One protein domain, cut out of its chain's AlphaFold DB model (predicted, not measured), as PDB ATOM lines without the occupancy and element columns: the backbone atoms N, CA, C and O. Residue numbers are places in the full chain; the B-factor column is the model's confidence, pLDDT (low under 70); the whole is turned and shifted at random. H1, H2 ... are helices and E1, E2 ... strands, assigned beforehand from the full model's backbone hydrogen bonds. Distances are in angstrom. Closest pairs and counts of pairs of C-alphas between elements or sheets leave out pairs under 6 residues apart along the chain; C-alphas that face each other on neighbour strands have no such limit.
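This is residues 134 to 186 of the 238 residues of an uncharacterized protein of Chrysochromulina tobinii (UniProt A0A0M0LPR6). There is little regular structure here: a loop-rich model, with wide loops of residues 137 to 162 toward one end and the helix H1, with the short H2, toward the other. The printed part has 53 residues, in order E1, H1, H2; the class is mostly helix, with 17 residues in named elements. It is compact, with a radius of gyration of the C-alphas of 11.4 A, yet elongated, spanning 33 by 18 by 16 A.

Start at E1, residues 134 to 136, which pairs with no named strand; its residues 135 to 136 pair antiparallel with residues 159 to 160. Its closest C-alphas to H1, residues 163 to 172, are Thr 134 and Glu 165, 7.1 A apart. H1 and H2, residues 183 to 186, only just touch, with 3 pairs of C-alphas within 8 A, the closest Val 167 and Pro 183 at 7.2 A. E1 and H2 are apart. In H1 every O i to N i+4 pair is within hydrogen-bond range; H2 is too short for one, and its one O i to N i+3 pair is within range.

Find C-alpha 134 at (-39.575, -24.541, -35.955), where E1 begins its 7.0 A. H1 runs 14.2 A from C-alpha 163 at (-45.665, -18.237, -33.250), and H2, 5.0 A, ends at C-alpha 186 at (-53.292, -22.487, -26.266).

The C-alphas of Gln 141 and Ala 177 are farthest apart, at 33.2 A. The printed part has no cut; E1 to H1 is a long link of 26 residues. Look for pLDDT under 70 at residues 138 to 147 and 177 to 186.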
ATOM      1  N   THR A 134     -41.009 -24.798 -36.098       89.75
ATOM      2  CA  THR A 134     -39.575 -24.541 -35.955       89.75
ATOM      3  C   THR A 134     -39.236 -24.288 -34.485       89.75
ATOM      4  O   THR A 134     -39.686 -23.290 -33.908       89.75
ATOM      5  N   ALA A 135     -38.433 -25.172 -33.898       89.00
ATOM      6  CA  ALA A 135     -37.969 -25.078 -32.521       89.00
ATOM      7  C   ALA A 135     -36.499 -24.661 -32.446       89.00
ATOM      8  O   ALA A 135     -35.748 -24.754 -33.415       89.00
ATOM      9  N   THR A 136     -36.095 -24.179 -31.277       81.81
ATOM     10  CA  THR A 136     -34.714 -23.797 -30.990       81.81
ATOM     11  C   THR A 136     -34.365 -24.157 -29.551       81.81
ATOM     12  O   THR A 136     -35.227 -24.125 -28.663       81.81
ATOM     13  N   ALA A 137     -33.116 -24.561 -29.326       73.62
ATOM     14  CA  ALA A 137     -32.624 -24.894 -28.002       73.62
ATOM     15  C   ALA A 137     -32.321 -23.617 -27.194       73.62
ATOM     16  O   ALA A 137     -31.951 -22.587 -27.771       73.62
ATOM     17  N   PRO A 138     -32.428 -23.662 -25.853       66.12
ATOM     18  CA  PRO A 138     -31.939 -22.580 -25.006       66.12
ATOM     19  C   PRO A 138     -30.451 -22.309 -25.287       66.12
ATOM     20  O   PRO A 138     -29.607 -23.172 -25.060       66.12
ATOM     21  N   GLY A 139     -30.130 -21.115 -25.796       64.50
ATOM     22  CA  GLY A 139     -28.755 -20.698 -26.114       64.50
ATOM     23  C   GLY A 139     -28.362 -20.753 -27.596       64.50
ATOM     24  O   GLY A 139     -27.283 -20.270 -27.941       64.50
ATOM     25  N   ASP A 140     -29.224 -21.261 -28.482       65.94
ATOM     26  CA  ASP A 140     -28.987 -21.230 -29.931       65.94
ATOM     27  C   ASP A 140     -28.881 -19.790 -30.443       65.94
ATOM     28  O   ASP A 140     -29.853 -19.036 -30.457       65.94
ATOM     29  N   GLN A 141     -27.709 -19.408 -30.947       57.19
ATOM     30  CA  GLN A 141     -27.479 -18.082 -31.515       57.19
ATOM     31  C   GLN A 141     -27.954 -18.010 -32.971       57.19
ATOM     32  O   GLN A 141     -27.154 -17.949 -33.904       57.19
ATOM     33  N   THR A 142     -29.268 -17.999 -33.203       57.19
ATOM     34  CA  THR A 142     -29.788 -17.656 -34.536       57.19
ATOM     35  C   THR A 142     -30.020 -16.148 -34.641       57.19
ATOM     36  O   THR A 142     -30.593 -15.517 -33.753       57.19
ATOM     37  N   ARG A 143     -29.578 -15.520 -35.743       48.97
ATOM     38  CA  ARG A 143     -29.968 -14.131 -36.044       48.97
ATOM     39  C   ARG A 143     -31.497 -14.082 -36.180       48.97
ATOM     40  O   ARG A 143     -32.041 -14.696 -37.098       48.97
ATOM     41  N   GLY A 144     -32.161 -13.370 -35.265       50.75
ATOM     42  CA  GLY A 144     -33.624 -13.255 -35.221       50.75
ATOM     43  C   GLY A 144     -34.289 -13.649 -33.897       50.75
ATOM     44  O   GLY A 144     -35.452 -14.026 -33.921       50.75
ATOM     45  N   PHE A 145     -33.606 -13.534 -32.748       47.97
ATOM     46  CA  PHE A 145     -34.215 -13.722 -31.416       47.97
ATOM     47  C   PHE A 145     -35.482 -12.888 -31.158       47.97
ATOM     48  O   PHE A 145     -36.219 -13.204 -30.234       47.97
ATOM     49  N   ALA A 146     -35.751 -11.849 -31.958       52.31
ATOM     50  CA  ALA A 146     -37.016 -11.119 -31.900       52.31
ATOM     51  C   ALA A 146     -38.234 -12.023 -32.168       52.31
ATOM     52  O   ALA A 146     -39.288 -11.794 -31.584       52.31
ATOM     53  N   ASP A 147     -38.069 -13.054 -33.004       62.81
ATOM     54  CA  ASP A 147     -39.149 -13.974 -33.372       62.81
ATOM     55  C   ASP A 147     -39.182 -15.225 -32.472       62.81
ATOM     56  O   ASP A 147     -40.164 -15.963 -32.454       62.81
ATOM     57  N   VAL A 148     -38.127 -15.467 -31.685       76.19
ATOM     58  CA  VAL A 148     -38.065 -16.606 -30.759       76.19
ATOM     59  C   VAL A 148     -38.900 -16.325 -29.511       76.19
ATOM     60  O   VAL A 148     -38.891 -15.222 -28.962       76.19
ATOM     61  N   SER A 149     -39.608 -17.344 -29.028       77.62
ATOM     62  CA  SER A 149     -40.395 -17.256 -27.804       77.62
ATOM     63  C   SER A 149     -39.523 -16.842 -26.615       77.62
ATOM     64  O   SER A 149     -38.445 -17.388 -26.385       77.62
ATOM     65  N   LYS A 150     -40.000 -15.875 -25.820       78.00
ATOM     66  CA  LYS A 150     -39.253 -15.356 -24.658       78.00
ATOM     67  C   LYS A 150     -39.067 -16.392 -23.551       78.00
ATOM     68  O   LYS A 150     -38.093 -16.338 -22.813       78.00
ATOM     69  N   MET A 151     -40.016 -17.312 -23.424       75.38
ATOM     70  CA  MET A 151     -39.940 -18.447 -22.507       75.38
ATOM     71  C   MET A 151     -40.191 -19.725 -23.320       75.38
ATOM     72  O   MET A 151     -40.774 -19.646 -24.413       75.38
ATOM     73  N   PRO A 152     -39.719 -20.884 -22.841       81.31
ATOM     74  CA  PRO A 152     -40.025 -22.153 -23.482       81.31
ATOM     75  C   PRO A 152     -41.519 -22.475 -23.363       81.31
ATOM     76  O   PRO A 152     -42.190 -22.031 -22.428       81.31
ATOM     77  N   ASP A 153     -42.036 -23.267 -24.301       83.19
ATOM     78  CA  ASP A 153     -43.373 -23.845 -24.178       83.19
ATOM     79  C   ASP A 153     -43.458 -24.695 -22.889       83.19
ATOM     80  O   ASP A 153     -42.555 -25.492 -22.614       83.19
ATOM     81  N   PRO A 154     -44.532 -24.553 -22.091       79.75
ATOM     82  CA  PRO A 154     -44.666 -25.243 -20.807       79.75
ATOM     83  C   PRO A 154     -44.901 -26.758 -20.923       79.75
ATOM     84  O   PRO A 154     -44.786 -27.461 -19.924       79.75
ATOM     85  N   THR A 155     -45.249 -27.265 -22.107       81.88
ATOM     86  CA  THR A 155     -45.554 -28.682 -22.364       81.88
ATOM     87  C   THR A 155     -44.288 -29.461 -22.702       81.88
ATOM     88  O   THR A 155     -44.086 -30.569 -22.209       81.88
ATOM     89  N   TRP A 156     -43.433 -28.885 -23.548       85.00
ATOM     90  CA  TRP A 156     -42.266 -29.558 -24.124       85.00
ATOM     91  C   TRP A 156     -40.928 -28.955 -23.697       85.00
ATOM     92  O   TRP A 156     -39.888 -29.550 -23.962       85.00
ATOM     93  N   GLY A 157     -40.922 -27.782 -23.061       84.31
ATOM     94  CA  GLY A 157     -39.695 -27.117 -22.620       84.31
ATOM     95  C   GLY A 157     -38.837 -26.556 -23.761       84.31
ATOM     96  O   GLY A 157     -37.682 -26.207 -23.532       84.31
ATOM     97  N   VAL A 158     -39.375 -26.458 -24.982       85.56
ATOM     98  CA  VAL A 158     -38.661 -25.952 -26.168       85.56
ATOM     99  C   VAL A 158     -39.075 -24.524 -26.502       85.56
ATOM    100  O   VAL A 158     -40.231 -24.142 -26.313       85.56
ATOM    101  N   HIS A 159     -38.153 -23.732 -27.043       86.62
ATOM    102  CA  HIS A 159     -38.499 -22.433 -27.615       86.62
ATOM    103  C   HIS A 159     -38.995 -22.607 -29.053       86.62
ATOM    104  O   HIS A 159     -38.508 -23.473 -29.781       86.62
ATOM    105  N   PHE A 160     -39.937 -21.769 -29.483       86.31
ATOM    106  CA  PHE A 160     -40.430 -21.742 -30.864       86.31
ATOM    107  C   PHE A 160     -40.015 -20.450 -31.563       86.31
ATOM    108  O   PHE A 160     -39.978 -19.392 -30.942       86.31
ATOM    109  N   LYS A 161     -39.711 -20.526 -32.863       81.62
ATOM    110  CA  LYS A 161     -39.268 -19.372 -33.666       81.62
ATOM    111  C   LYS A 161     -40.394 -18.642 -34.395       81.62
ATOM    112  O   LYS A 161     -40.266 -17.471 -34.713       81.62
ATOM    113  N   TYR A 162     -41.471 -19.336 -34.740       83.38
ATOM    114  CA  TYR A 162     -42.587 -18.734 -35.463       83.38
ATOM    115  C   TYR A 162     -43.871 -19.061 -34.720       83.38
ATOM    116  O   TYR A 162     -44.355 -20.193 -34.763       83.38
ATOM    117  N   GLU A 163     -44.442 -18.065 -34.042       84.38
ATOM    118  CA  GLU A 163     -45.665 -18.237 -33.250       84.38
ATOM    119  C   GLU A 163     -46.811 -18.832 -34.082       84.38
ATOM    120  O   GLU A 163     -47.531 -19.719 -33.630       84.38
ATOM    121  N   ARG A 164     -46.934 -18.411 -35.346       85.38
ATOM    122  CA  ARG A 164     -47.949 -18.932 -36.272       85.38
ATOM    123  C   ARG A 164     -47.774 -20.417 -36.579       85.38
ATOM    124  O   ARG A 164     -48.779 -21.113 -36.718       85.38
ATOM    125  N   GLU A 165     -46.539 -20.909 -36.691       89.19
ATOM    126  CA  GLU A 165     -46.284 -22.344 -36.863       89.19
ATOM    127  C   GLU A 165     -46.693 -23.109 -35.608       89.19
ATOM    128  O   GLU A 165     -47.408 -24.102 -35.711       89.19
ATOM    129  N   TYR A 166     -46.293 -22.607 -34.440       89.00
ATOM    130  CA  TYR A 166     -46.577 -23.207 -33.141       89.00
ATOM    131  C   TYR A 166     -48.084 -23.303 -32.854       89.00
ATOM    132  O   TYR A 166     -48.586 -24.385 -32.548       89.00
ATOM    133  N   VAL A 167     -48.839 -22.215 -33.044       85.75
ATOM    134  CA  VAL A 167     -50.301 -22.212 -32.860       85.75
ATOM    135  C   VAL A 167     -50.977 -23.183 -33.834       85.75
ATOM    136  O   VAL A 167     -51.823 -23.981 -33.430       85.75
ATOM    137  N   ARG A 168     -50.568 -23.183 -35.110       88.25
ATOM    138  CA  ARG A 168     -51.118 -24.114 -36.110       88.25
ATOM    139  C   ARG A 168     -50.780 -25.569 -35.804       88.25
ATOM    140  O   ARG A 168     -51.619 -26.421 -36.066       88.25
ATOM    141  N   ALA A 169     -49.595 -25.849 -35.263       90.56
ATOM    142  CA  ALA A 169     -49.213 -27.188 -34.827       90.56
ATOM    143  C   ALA A 169     -50.123 -27.682 -33.695       90.56
ATOM    144  O   ALA A 169     -50.626 -28.800 -33.757       90.56
ATOM    145  N   LYS A 170     -50.419 -26.827 -32.708       87.75
ATOM    146  CA  LYS A 170     -51.377 -27.150 -31.639       87.75
ATOM    147  C   LYS A 170     -52.788 -27.404 -32.175       87.75
ATOM    148  O   LYS A 170     -53.418 -28.368 -31.748       87.75
ATOM    149  N   TRP A 171     -53.266 -26.609 -33.138       86.69
ATOM    150  CA  TRP A 171     -54.553 -26.865 -33.806       86.69
ATOM    151  C   TRP A 171     -54.560 -28.186 -34.574       86.69
ATOM    152  O   TRP A 171     -55.455 -29.002 -34.374       86.69
ATOM    153  N   GLY A 172     -53.557 -28.431 -35.421       87.44
ATOM    154  CA  GLY A 172     -53.496 -29.650 -36.229       87.44
ATOM    155  C   GLY A 172     -53.307 -30.923 -35.406       87.44
ATOM    156  O   GLY A 172     -53.677 -31.998 -35.867       87.44
ATOM    157  N   CYS A 173     -52.796 -30.797 -34.180       88.44
ATOM    158  CA  CYS A 173     -52.703 -31.876 -33.202       88.44
ATOM    159  C   CYS A 173     -53.914 -31.977 -32.258       88.44
ATOM    160  O   CYS A 173     -53.878 -32.768 -31.319       88.44
ATOM    161  N   GLY A 174     -54.971 -31.180 -32.454       85.19
ATOM    162  CA  GLY A 174     -56.181 -31.227 -31.625       85.19
ATOM    163  C   GLY A 174     -55.985 -30.741 -30.185       85.19
ATOM    164  O   GLY A 174     -56.837 -30.978 -29.335       85.19
ATOM    165  N   MET A 175     -54.884 -30.044 -29.896       81.44
ATOM    166  CA  MET A 175     -54.608 -29.478 -28.569       81.44
ATOM    167  C   MET A 175     -55.443 -28.223 -28.297       81.44
ATOM    168  O   MET A 175     -55.545 -27.780 -27.157       81.44
ATOM    169  N   CYS A 176     -56.027 -27.652 -29.354       72.00
ATOM    170  CA  CYS A 176     -56.839 -26.447 -29.337       72.00
ATOM    171  C   CYS A 176     -57.836 -26.419 -30.501       72.00
ATOM    172  O   CYS A 176     -57.553 -26.965 -31.567       72.00
ATOM    173  N   ALA A 177     -58.948 -25.695 -30.339       65.12
ATOM    174  CA  ALA A 177     -59.898 -25.441 -31.423       65.12
ATOM    175  C   ALA A 177     -59.304 -24.515 -32.504       65.12
ATOM    176  O   ALA A 177     -58.679 -23.502 -32.185       65.12
ATOM    177  N   GLU A 178     -59.530 -24.851 -33.776       61.12
ATOM    178  CA  GLU A 178     -59.052 -24.079 -34.928       61.12
ATOM    179  C   GLU A 178     -59.600 -22.639 -34.911       61.12
ATOM    180  O   GLU A 178     -60.778 -22.402 -34.652       61.12
ATOM    181  N   GLY A 179     -58.733 -21.653 -35.171       56.88
ATOM    182  CA  GLY A 179     -59.121 -20.239 -35.208       56.88
ATOM    183  C   GLY A 179     -59.181 -19.536 -33.845       56.88
ATOM    184  O   GLY A 179     -59.576 -18.367 -33.792       56.88
ATOM    185  N   SER A 180     -58.751 -20.182 -32.752       56.50
ATOM    186  CA  SER A 180     -58.618 -19.527 -31.445       56.50
ATOM    187  C   SER A 180     -57.598 -18.373 -31.498       56.50
ATOM    188  O   SER A 180     -56.395 -18.564 -31.636       56.50
ATOM    189  N   ARG A 181     -58.074 -17.124 -31.409       45.22
ATOM    190  CA  ARG A 181     -57.223 -15.913 -31.484       45.22
ATOM    191  C   ARG A 181     -56.504 -15.567 -30.184       45.22
ATOM    192  O   ARG A 181     -55.785 -14.576 -30.134       45.22
ATOM    193  N   THR A 182     -56.721 -16.339 -29.127       44.34
ATOM    194  CA  THR A 182     -56.058 -16.147 -27.844       44.34
ATOM    195  C   THR A 182     -54.950 -17.175 -27.738       44.34
ATOM    196  O   THR A 182     -55.232 -18.361 -27.545       44.34
ATOM    197  N   PRO A 183     -53.678 -16.758 -27.821       42.06
ATOM    198  CA  PRO A 183     -52.612 -17.726 -27.724       42.06
ATOM    199  C   PRO A 183     -52.645 -18.357 -26.338       42.06
ATOM    200  O   PRO A 183     -52.315 -19.512 -26.271       42.06
ATOM    201  N   PHE A 184     -53.185 -17.708 -25.287       41.78
ATOM    202  CA  PHE A 184     -53.333 -18.246 -23.919       41.78
ATOM    203  C   PHE A 184     -54.399 -19.328 -23.684       41.78
ATOM    204  O   PHE A 184     -54.206 -20.112 -22.761       41.78
ATOM    205  N   CYS A 185     -55.432 -19.483 -24.521       49.47
ATOM    206  CA  CYS A 185     -56.235 -20.724 -24.495       49.47
ATOM    207  C   CYS A 185     -55.550 -21.865 -25.281       49.47
ATOM    208  O   CYS A 185     -56.088 -22.963 -25.370       49.47
ATOM    209  N   CYS A 186     -54.342 -21.580 -25.792       48.09
ATOM    210  CA  CYS A 186     -53.292 -22.487 -26.266       48.09
ATOM    211  C   CYS A 186     -51.900 -22.171 -25.639       48.09
ATOM    212  O   CYS A 186     -50.877 -22.578 -26.201       48.09
TER     213      CYS A 186